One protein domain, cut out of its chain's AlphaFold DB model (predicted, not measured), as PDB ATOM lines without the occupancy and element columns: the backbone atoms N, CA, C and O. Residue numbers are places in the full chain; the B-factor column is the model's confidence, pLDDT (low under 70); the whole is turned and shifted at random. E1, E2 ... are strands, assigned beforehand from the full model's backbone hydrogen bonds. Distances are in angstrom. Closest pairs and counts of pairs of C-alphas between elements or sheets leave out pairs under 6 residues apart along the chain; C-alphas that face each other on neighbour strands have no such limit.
ATOM      1  N   PRO A  41      21.677  -5.125  11.463       89.25
ATOM      2  CA  PRO A  41      21.686  -4.413  10.194       89.25
ATOM      3  C   PRO A  41      20.809  -3.162  10.283       89.25
ATOM      4  O   PRO A  41      19.708  -3.191  10.834       89.25
ATOM      5  N   VAL A  42      21.290  -2.063   9.709       89.31
ATOM      6  CA  VAL A  42      20.563  -0.799   9.634       89.31
ATOM      7  C   VAL A  42      20.608  -0.244   8.217       89.31
ATOM      8  O   VAL A  42      21.641  -0.250   7.544       89.31
ATOM      9  N   THR A  43      19.469   0.265   7.769       89.81
ATOM     10  CA  THR A  43      19.329   0.945   6.482       89.81
ATOM     11  C   THR A  43      18.618   2.269   6.683       89.81
ATOM     12  O   THR A  43      17.707   2.365   7.503       89.81
ATOM     13  N   GLY A  44      19.003   3.281   5.915       86.69
ATOM     14  CA  GLY A  44      18.349   4.584   5.928       86.69
ATOM     15  C   GLY A  44      18.317   5.197   4.538       86.69
ATOM     16  O   GLY A  44      19.139   4.870   3.689       86.69
ATOM     17  N   THR A  45      17.378   6.101   4.312       90.06
ATOM     18  CA  THR A  45      17.302   6.926   3.102       90.06
ATOM     19  C   THR A  45      17.338   8.384   3.517       90.06
ATOM     20  O   THR A  45      16.518   8.819   4.327       90.06
ATOM     21  N   ALA A  46      18.300   9.126   2.987       83.38
ATOM     22  CA  ALA A  46      18.406  10.563   3.163       83.38
ATOM     23  C   ALA A  46      17.435  11.299   2.221       83.38
ATOM     24  O   ALA A  46      16.916  10.736   1.254       83.38
ATOM     25  N   ALA A  47      17.162  12.571   2.525       84.38
ATOM     26  CA  ALA A  47      16.185  13.387   1.796       84.38
ATOM     27  C   ALA A  47      16.571  13.655   0.328       84.38
ATOM     28  O   ALA A  47      15.711  13.966  -0.489       84.38
ATOM     29  N   ASP A  48      17.853  13.523  -0.000       84.62
ATOM     30  CA  ASP A  48      18.416  13.630  -1.348       84.62
ATOM     31  C   ASP A  48      18.291  12.326  -2.165       84.62
ATOM     32  O   ASP A  48      18.710  12.281  -3.320       84.62
ATOM     33  N   GLY A  49      17.712  11.269  -1.584       83.62
ATOM     34  CA  GLY A  49      17.578   9.951  -2.206       83.62
ATOM     35  C   GLY A  49      18.781   9.028  -1.998       83.62
ATOM     36  O   GLY A  49      18.751   7.893  -2.474       83.62
ATOM     37  N   SER A  50      19.818   9.462  -1.275       88.00
ATOM     38  CA  SER A  50      20.960   8.614  -0.934       88.00
ATOM     39  C   SER A  50      20.564   7.540   0.088       88.00
ATOM     40  O   SER A  50      19.868   7.812   1.066       88.00
ATOM     41  N   THR A  51      21.026   6.308  -0.104       91.88
ATOM     42  CA  THR A  51      20.799   5.182   0.809       91.88
ATOM     43  C   THR A  51      22.016   4.944   1.695       91.88
ATOM     44  O   THR A  51      23.139   4.845   1.205       91.88
ATOM     45  N   PHE A  52      21.800   4.779   2.992       92.75
ATOM     46  CA  PHE A  52      22.786   4.277   3.938       92.75
ATOM     47  C   PHE A  52      22.540   2.788   4.196       92.75
ATOM     48  O   PHE A  52      21.403   2.382   4.431       92.75
ATOM     49  N   THR A  53      23.595   1.976   4.170       93.00
ATOM     50  CA  THR A  53      23.560   0.558   4.565       93.00
ATOM     51  C   THR A  53      24.728   0.272   5.492       93.00
ATOM     52  O   THR A  53      25.881   0.537   5.141       93.00
ATOM     53  N   GLY A  54      24.435  -0.272   6.667       92.38
ATOM     54  CA  GLY A  54      25.434  -0.532   7.689       92.38
ATOM     55  C   GLY A  54      24.975  -1.518   8.749       92.38
ATOM     56  O   GLY A  54      23.930  -2.157   8.639       92.38
ATOM     57  N   THR A  55      25.777  -1.619   9.795       92.25
ATOM     58  CA  THR A  55      25.547  -2.449  10.970       92.25
ATOM     59  C   THR A  55      25.810  -1.634  12.224       92.25
ATOM     60  O   THR A  55      26.764  -0.855  12.277       92.25
ATOM     61  N   VAL A  56      24.991  -1.853  13.242       93.12
ATOM     62  CA  VAL A  56      25.234  -1.380  14.603       93.12
ATOM     63  C   VAL A  56      25.697  -2.563  15.435       93.12
ATOM     64  O   VAL A  56      25.054  -3.611  15.416       93.12
ATOM     65  N   VAL A  57      26.790  -2.385  16.168       93.69
ATOM     66  CA  VAL A  57      27.236  -3.312  17.210       93.69
ATOM     67  C   VAL A  57      26.774  -2.749  18.560       93.69
ATOM     68  O   VAL A  57      27.301  -1.716  18.985       93.69
ATOM     69  N   PRO A  58      25.767  -3.362  19.213       91.62
ATOM     70  CA  PRO A  58      25.314  -2.984  20.549       91.62
ATOM     71  C   PRO A  58      26.446  -3.020  21.576       91.62
ATOM     72  O   PRO A  58      27.175  -4.004  21.668       91.62
ATOM     73  N   THR A  59      26.563  -1.977  22.393       91.50
ATOM     74  CA  THR A  59      27.486  -1.938  23.538       91.50
ATOM     75  C   THR A  59      26.740  -1.876  24.865       91.50
ATOM     76  O   THR A  59      27.195  -2.470  25.844       91.50
ATOM     77  N   ALA A  60      25.582  -1.210  24.910       89.75
ATOM     78  CA  ALA A  60      24.727  -1.157  26.089       89.75
ATOM     79  C   ALA A  60      23.254  -0.916  25.728       89.75
ATOM     80  O   ALA A  60      22.930  -0.326  24.698       89.75
ATOM     81  N   PHE A  61      22.360  -1.333  26.624       90.56
ATOM     82  CA  PHE A  61      20.974  -0.876  26.646       90.56
ATOM     83  C   PHE A  61      20.783   0.027  27.855       90.56
ATOM     84  O   PHE A  61      21.072  -0.373  28.986       90.56
ATOM     85  N   THR A  62      20.291   1.236  27.627       90.88
ATOM     86  CA  THR A  62      20.094   2.234  28.677       90.88
ATOM     87  C   THR A  62      18.635   2.675  28.726       90.88
ATOM     88  O   THR A  62      17.908   2.619  27.739       90.88
ATOM     89  N   SER A  63      18.161   3.051  29.914       87.75
ATOM     90  CA  SER A  63      16.813   3.593  30.102       87.75
ATOM     91  C   SER A  63      16.929   5.084  30.388       87.75
ATOM     92  O   SER A  63      17.450   5.470  31.436       87.75
ATOM     93  N   GLN A  64      16.457   5.921  29.463       87.75
ATOM     94  CA  GLN A  64      16.453   7.378  29.597       87.75
ATOM     95  C   GLN A  64      15.064   7.914  29.253       87.75
ATOM     96  O   GLN A  64      14.463   7.510  28.261       87.75
ATOM     97  N   ASP A  65      14.509   8.784  30.098       84.50
ATOM     98  CA  ASP A  65      13.182   9.389  29.898       84.50
ATOM     99  C   ASP A  65      12.046   8.374  29.641       84.50
ATOM    100  O   ASP A  65      11.113   8.630  28.879       84.50
ATOM    101  N   ARG A  66      12.111   7.204  30.301       80.88
ATOM    102  CA  ARG A  66      11.201   6.052  30.100       80.88
ATOM    103  C   ARG A  66      11.253   5.445  28.690       80.88
ATOM    104  O   ARG A  66      10.318   4.753  28.286       80.88
ATOM    105  N   ARG A  67      12.332   5.679  27.946       81.81
ATOM    106  CA  ARG A  67      12.614   5.051  26.653       81.81
ATOM    107  C   ARG A  67      13.812   4.127  26.803       81.81
ATOM    108  O   ARG A  67      14.796   4.476  27.449       81.81
ATOM    109  N   LEU A  68      13.707   2.953  26.192       86.81
ATOM    110  CA  LEU A  68      14.836   2.054  26.037       86.81
ATOM    111  C   LEU A  68      15.679   2.561  24.866       86.81
ATOM    112  O   LEU A  68      15.164   2.726  23.757       86.81
ATOM    113  N   LEU A  69      16.947   2.833  25.128       91.31
ATOM    114  CA  LEU A  69      17.940   3.223  24.144       91.31
ATOM    115  C   LEU A  69      18.933   2.078  23.954       91.31
ATOM    116  O   LEU A  69      19.255   1.346  24.892       91.31
ATOM    117  N   LEU A  70      19.384   1.925  22.718       91.69
ATOM    118  CA  LEU A  70      20.488   1.073  22.325       91.69
ATOM    119  C   LEU A  70      21.681   1.972  22.031       91.69
ATOM    120  O   LEU A  70      21.663   2.714  21.047       91.69
ATOM    121  N   ASP A  71      22.710   1.863  22.858       93.38
ATOM    122  CA  ASP A  71      24.001   2.490  22.622       93.38
ATOM    123  C   ASP A  71      24.893   1.498  21.866       93.38
ATOM    124  O   ASP A  71      24.910   0.299  22.170       93.38
ATOM    125  N   GLY A  72      25.605   1.970  20.844       93.25
ATOM    126  CA  GLY A  72      26.413   1.093  20.001       93.25
ATOM    127  C   GLY A  72      27.351   1.819  19.046       93.25
ATOM    128  O   GLY A  72      27.350   3.046  18.953       93.25
ATOM    129  N   ALA A  73      28.156   1.035  18.330       94.12
ATOM    130  CA  ALA A  73      29.039   1.513  17.270       94.12
ATOM    131  C   ALA A  73      28.401   1.259  15.896       94.12
ATOM    132  O   ALA A  73      28.086   0.118  15.552       94.12
ATOM    133  N   LEU A  74      28.194   2.324  15.123       93.75
ATOM    134  CA  LEU A  74      27.641   2.295  13.775       93.75
ATOM    135  C   LEU A  74      28.762   2.293  12.732       93.75
ATOM    136  O   LEU A  74      29.580   3.213  12.686       93.75
ATOM    137  N   SER A  75      28.706   1.322  11.825       94.00
ATOM    138  CA  SER A  75      29.581   1.236  10.657       94.00
ATOM    139  C   SER A  75      28.748   1.002   9.402       94.00
ATOM    140  O   SER A  75      27.803   0.221   9.422       94.00
ATOM    141  N   GLY A  76      29.055   1.671   8.295       93.56
ATOM    142  CA  GLY A  76      28.286   1.530   7.063       93.56
ATOM    143  C   GLY A  76      28.751   2.430   5.931       93.56
ATOM    144  O   GLY A  76      29.710   3.191   6.044       93.56
ATOM    145  N   THR A  77      28.048   2.339   4.812       93.12
ATOM    146  CA  THR A  77      28.349   3.099   3.600       93.12
ATOM    147  C   THR A  77      27.121   3.868   3.142       93.12
ATOM    148  O   THR A  77      25.991   3.394   3.264       93.12
ATOM    149  N   MET A  78      27.354   5.070   2.627       91.62
ATOM    150  CA  MET A  78      26.358   5.899   1.969       91.62
ATOM    151  C   MET A  78      26.521   5.756   0.460       91.62
ATOM    152  O   MET A  78      27.641   5.781  -0.055       91.62
ATOM    153  N   ARG A  79      25.405   5.592  -0.238       94.00
ATOM    154  CA  ARG A  79      25.335   5.399  -1.682       94.00
ATOM    155  C   ARG A  79      24.320   6.377  -2.263       94.00
ATOM    156  O   ARG A  79      23.231   6.488  -1.712       94.00
ATOM    157  N   ASP A  80      24.660   7.088  -3.329       89.69
ATOM    158  CA  ASP A  80      23.720   7.993  -3.999       89.69
ATOM    159  C   ASP A  80      22.655   7.235  -4.813       89.69
ATOM    160  O   ASP A  80      22.696   6.009  -4.955       89.69
ATOM    161  N   ALA A  81      21.710   7.979  -5.393       84.25
ATOM    162  CA  ALA A  81      20.645   7.431  -6.234       84.25
ATOM    163  C   ALA A  81      21.150   6.735  -7.517       84.25
ATOM    164  O   ALA A  81      20.426   5.930  -8.100       84.25
ATOM    165  N   SER A  82      22.382   7.020  -7.962       84.69
ATOM    166  CA  SER A  82      23.023   6.334  -9.094       84.69
ATOM    167  C   SER A  82      23.686   5.014  -8.688       84.69
ATOM    168  O   SER A  82      24.111   4.231  -9.538       84.69
ATOM    169  N   GLY A  83      23.761   4.748  -7.382       82.25
ATOM    170  CA  GLY A  83      24.467   3.611  -6.839       82.25
ATOM    171  C   GLY A  83      25.978   3.832  -6.758       82.25
ATOM    172  O   GLY A  83      26.705   2.845  -6.788       82.25
ATOM    173  N   ALA A  84      26.484   5.061  -6.652       88.38
ATOM    174  CA  ALA A  84      27.887   5.322  -6.330       88.38
ATOM    175  C   ALA A  84      28.059   5.538  -4.819       88.38
ATOM    176  O   ALA A  84      27.212   6.146  -4.172       88.38
ATOM    177  N   THR A  85      29.141   5.020  -4.229       90.00
ATOM    178  CA  THR A  85      29.432   5.237  -2.802       90.00
ATOM    179  C   THR A  85      29.916   6.668  -2.593       90.00
ATOM    180  O   THR A  85      30.952   7.052  -3.130       90.00
ATOM    181  N   THR A  86      29.188   7.441  -1.793       89.62
ATOM    182  CA  THR A  86      29.472   8.857  -1.516       89.62
ATOM    183  C   THR A  86      30.133   9.082  -0.161       89.62
ATOM    184  O   THR A  86      30.729  10.133   0.063       89.62
ATOM    185  N   GLY A  87      30.084   8.096   0.738       88.94
ATOM    186  CA  GLY A  87      30.725   8.192   2.045       88.94
ATOM    187  C   GLY A  87      30.749   6.874   2.806       88.94
ATOM    188  O   GLY A  87      30.022   5.931   2.490       88.94
ATOM    189  N   THR A  88      31.588   6.817   3.835       90.88
ATOM    190  CA  THR A  88      31.702   5.674   4.744       90.88
ATOM    191  C   THR A  88      31.738   6.169   6.182       90.88
ATOM    192  O   THR A  88      32.432   7.137   6.486       90.88
ATOM    193  N   VAL A  89      31.007   5.494   7.058       90.06
ATOM    194  CA  VAL A  89      31.004   5.713   8.506       90.06
ATOM    195  C   VAL A  89      31.623   4.473   9.140       90.06
ATOM    196  O   VAL A  89      31.254   3.360   8.772       90.06
ATOM    197  N   ALA A  90      32.569   4.652  10.055       93.00
ATOM    198  CA  ALA A  90      33.214   3.554  10.765       93.00
ATOM    199  C   ALA A  90      33.257   3.872  12.259       93.00
ATOM    200  O   ALA A  90      33.696   4.959  12.639       93.00
ATOM    201  N   ASP A  91      32.773   2.931  13.068       90.25
ATOM    202  CA  ASP A  91      32.807   2.947  14.533       90.25
ATOM    203  C   ASP A  91      32.271   4.244  15.165       90.25
ATOM    204  O   ASP A  91      32.765   4.724  16.187       90.25
ATOM    205  N   ALA A  92      31.235   4.828  14.559       92.56
ATOM    206  CA  ALA A  92      30.616   6.038  15.078       92.56
ATOM    207  C   ALA A  92      29.701   5.698  16.269       92.56
ATOM    208  O   ALA A  92      28.812   4.857  16.117       92.56
ATOM    209  N   PRO A  93      29.858   6.343  17.439       93.44
ATOM    210  CA  PRO A  93      28.965   6.104  18.564       93.44
ATOM    211  C   PRO A  93      27.559   6.624  18.244       93.44
ATOM    212  O   PRO A  93      27.390   7.769  17.820       93.44
ATOM    213  N   VAL A  94      26.549   5.787  18.465       93.56
ATOM    214  CA  VAL A  94      25.135   6.119  18.260       93.56
ATOM    215  C   VAL A  94      24.296   5.699  19.460       93.56
ATOM    216  O   VAL A  94      24.627   4.732  20.141       93.56
ATOM    217  N   SER A  95      23.191   6.413  19.677       92.19
ATOM    218  CA  SER A  95      22.143   6.039  20.627       92.19
ATOM    219  C   SER A  95      20.806   6.016  19.892       92.19
ATOM    220  O   SER A  95      20.393   7.017  19.297       92.19
ATOM    221  N   LEU A  96      20.167   4.850  19.851       89.56
ATOM    222  CA  LEU A  96      18.988   4.582  19.031       89.56
ATOM    223  C   LEU A  96      17.805   4.182  19.918       89.56
ATOM    224  O   LEU A  96      17.956   3.307  20.768       89.56
ATOM    225  N   PRO A  97      16.604   4.753  19.729       88.25
ATOM    226  CA  PRO A  97      15.434   4.315  20.475       88.25
ATOM    227  C   PRO A  97      15.015   2.907  20.048       88.25
ATOM    228  O   PRO A  97      14.751   2.647  18.875       88.25
ATOM    229  N   VAL A  98      14.886   2.011  21.022       84.94
ATOM    230  CA  VAL A  98      14.389   0.652  20.817       84.94
ATOM    231  C   VAL A  98      12.874   0.656  20.974       84.94
ATOM    232  O   VAL A  98      12.338   1.068  22.004       84.94
TER     233      VAL A  98
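This is residues 41 to 98 of the 178 residues of an uncharacterized protein of Actinomadura madurae (UniProt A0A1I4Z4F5). Here you meet one arched, twisted sheet: the long strands E2, E3 and E4 run side by side and bend sharply, and short E1 borders residues 51 to 55 of E2. The printed part has 58 residues, no named helix and four named strands in a meander, each the antiparallel neighbour of the one before, in sheet order E1 E2 E3 E4. It is all strand and loose, with a radius of gyration of the C-alphas of 13.1 A and spans of 40 by 21 by 14 A.

Start at edge strand E1, residues 41 to 45, a hairpin with E2, residues 51 to 64, at 117 degrees; N 42 and O 54 are 2.9 A apart, within hydrogen-bond range. E2 bends by 88 degrees at residue 59 and forms a hairpin with E3, residues 67 to 79; see N 57 and O 73, 2.9 A. E3 forms a hairpin with E4, residues 85 to 97; see N 74 and O 92, 2.8 A. E1 and E4 are apart.

Find C-alpha 41 at (21.686, -4.413, 10.194), where E1 begins. E2 is 29.2 A long, E3 31.1 A and E4 27.2 A, ending at C-alpha 97 (15.434, 4.315, 20.475).

The farthest C-alphas, of Arg 66 and Ser 82, are 40.9 A apart. The printed part has no cut, its three links are tight, and no printed residue is under 70 in pLDDT.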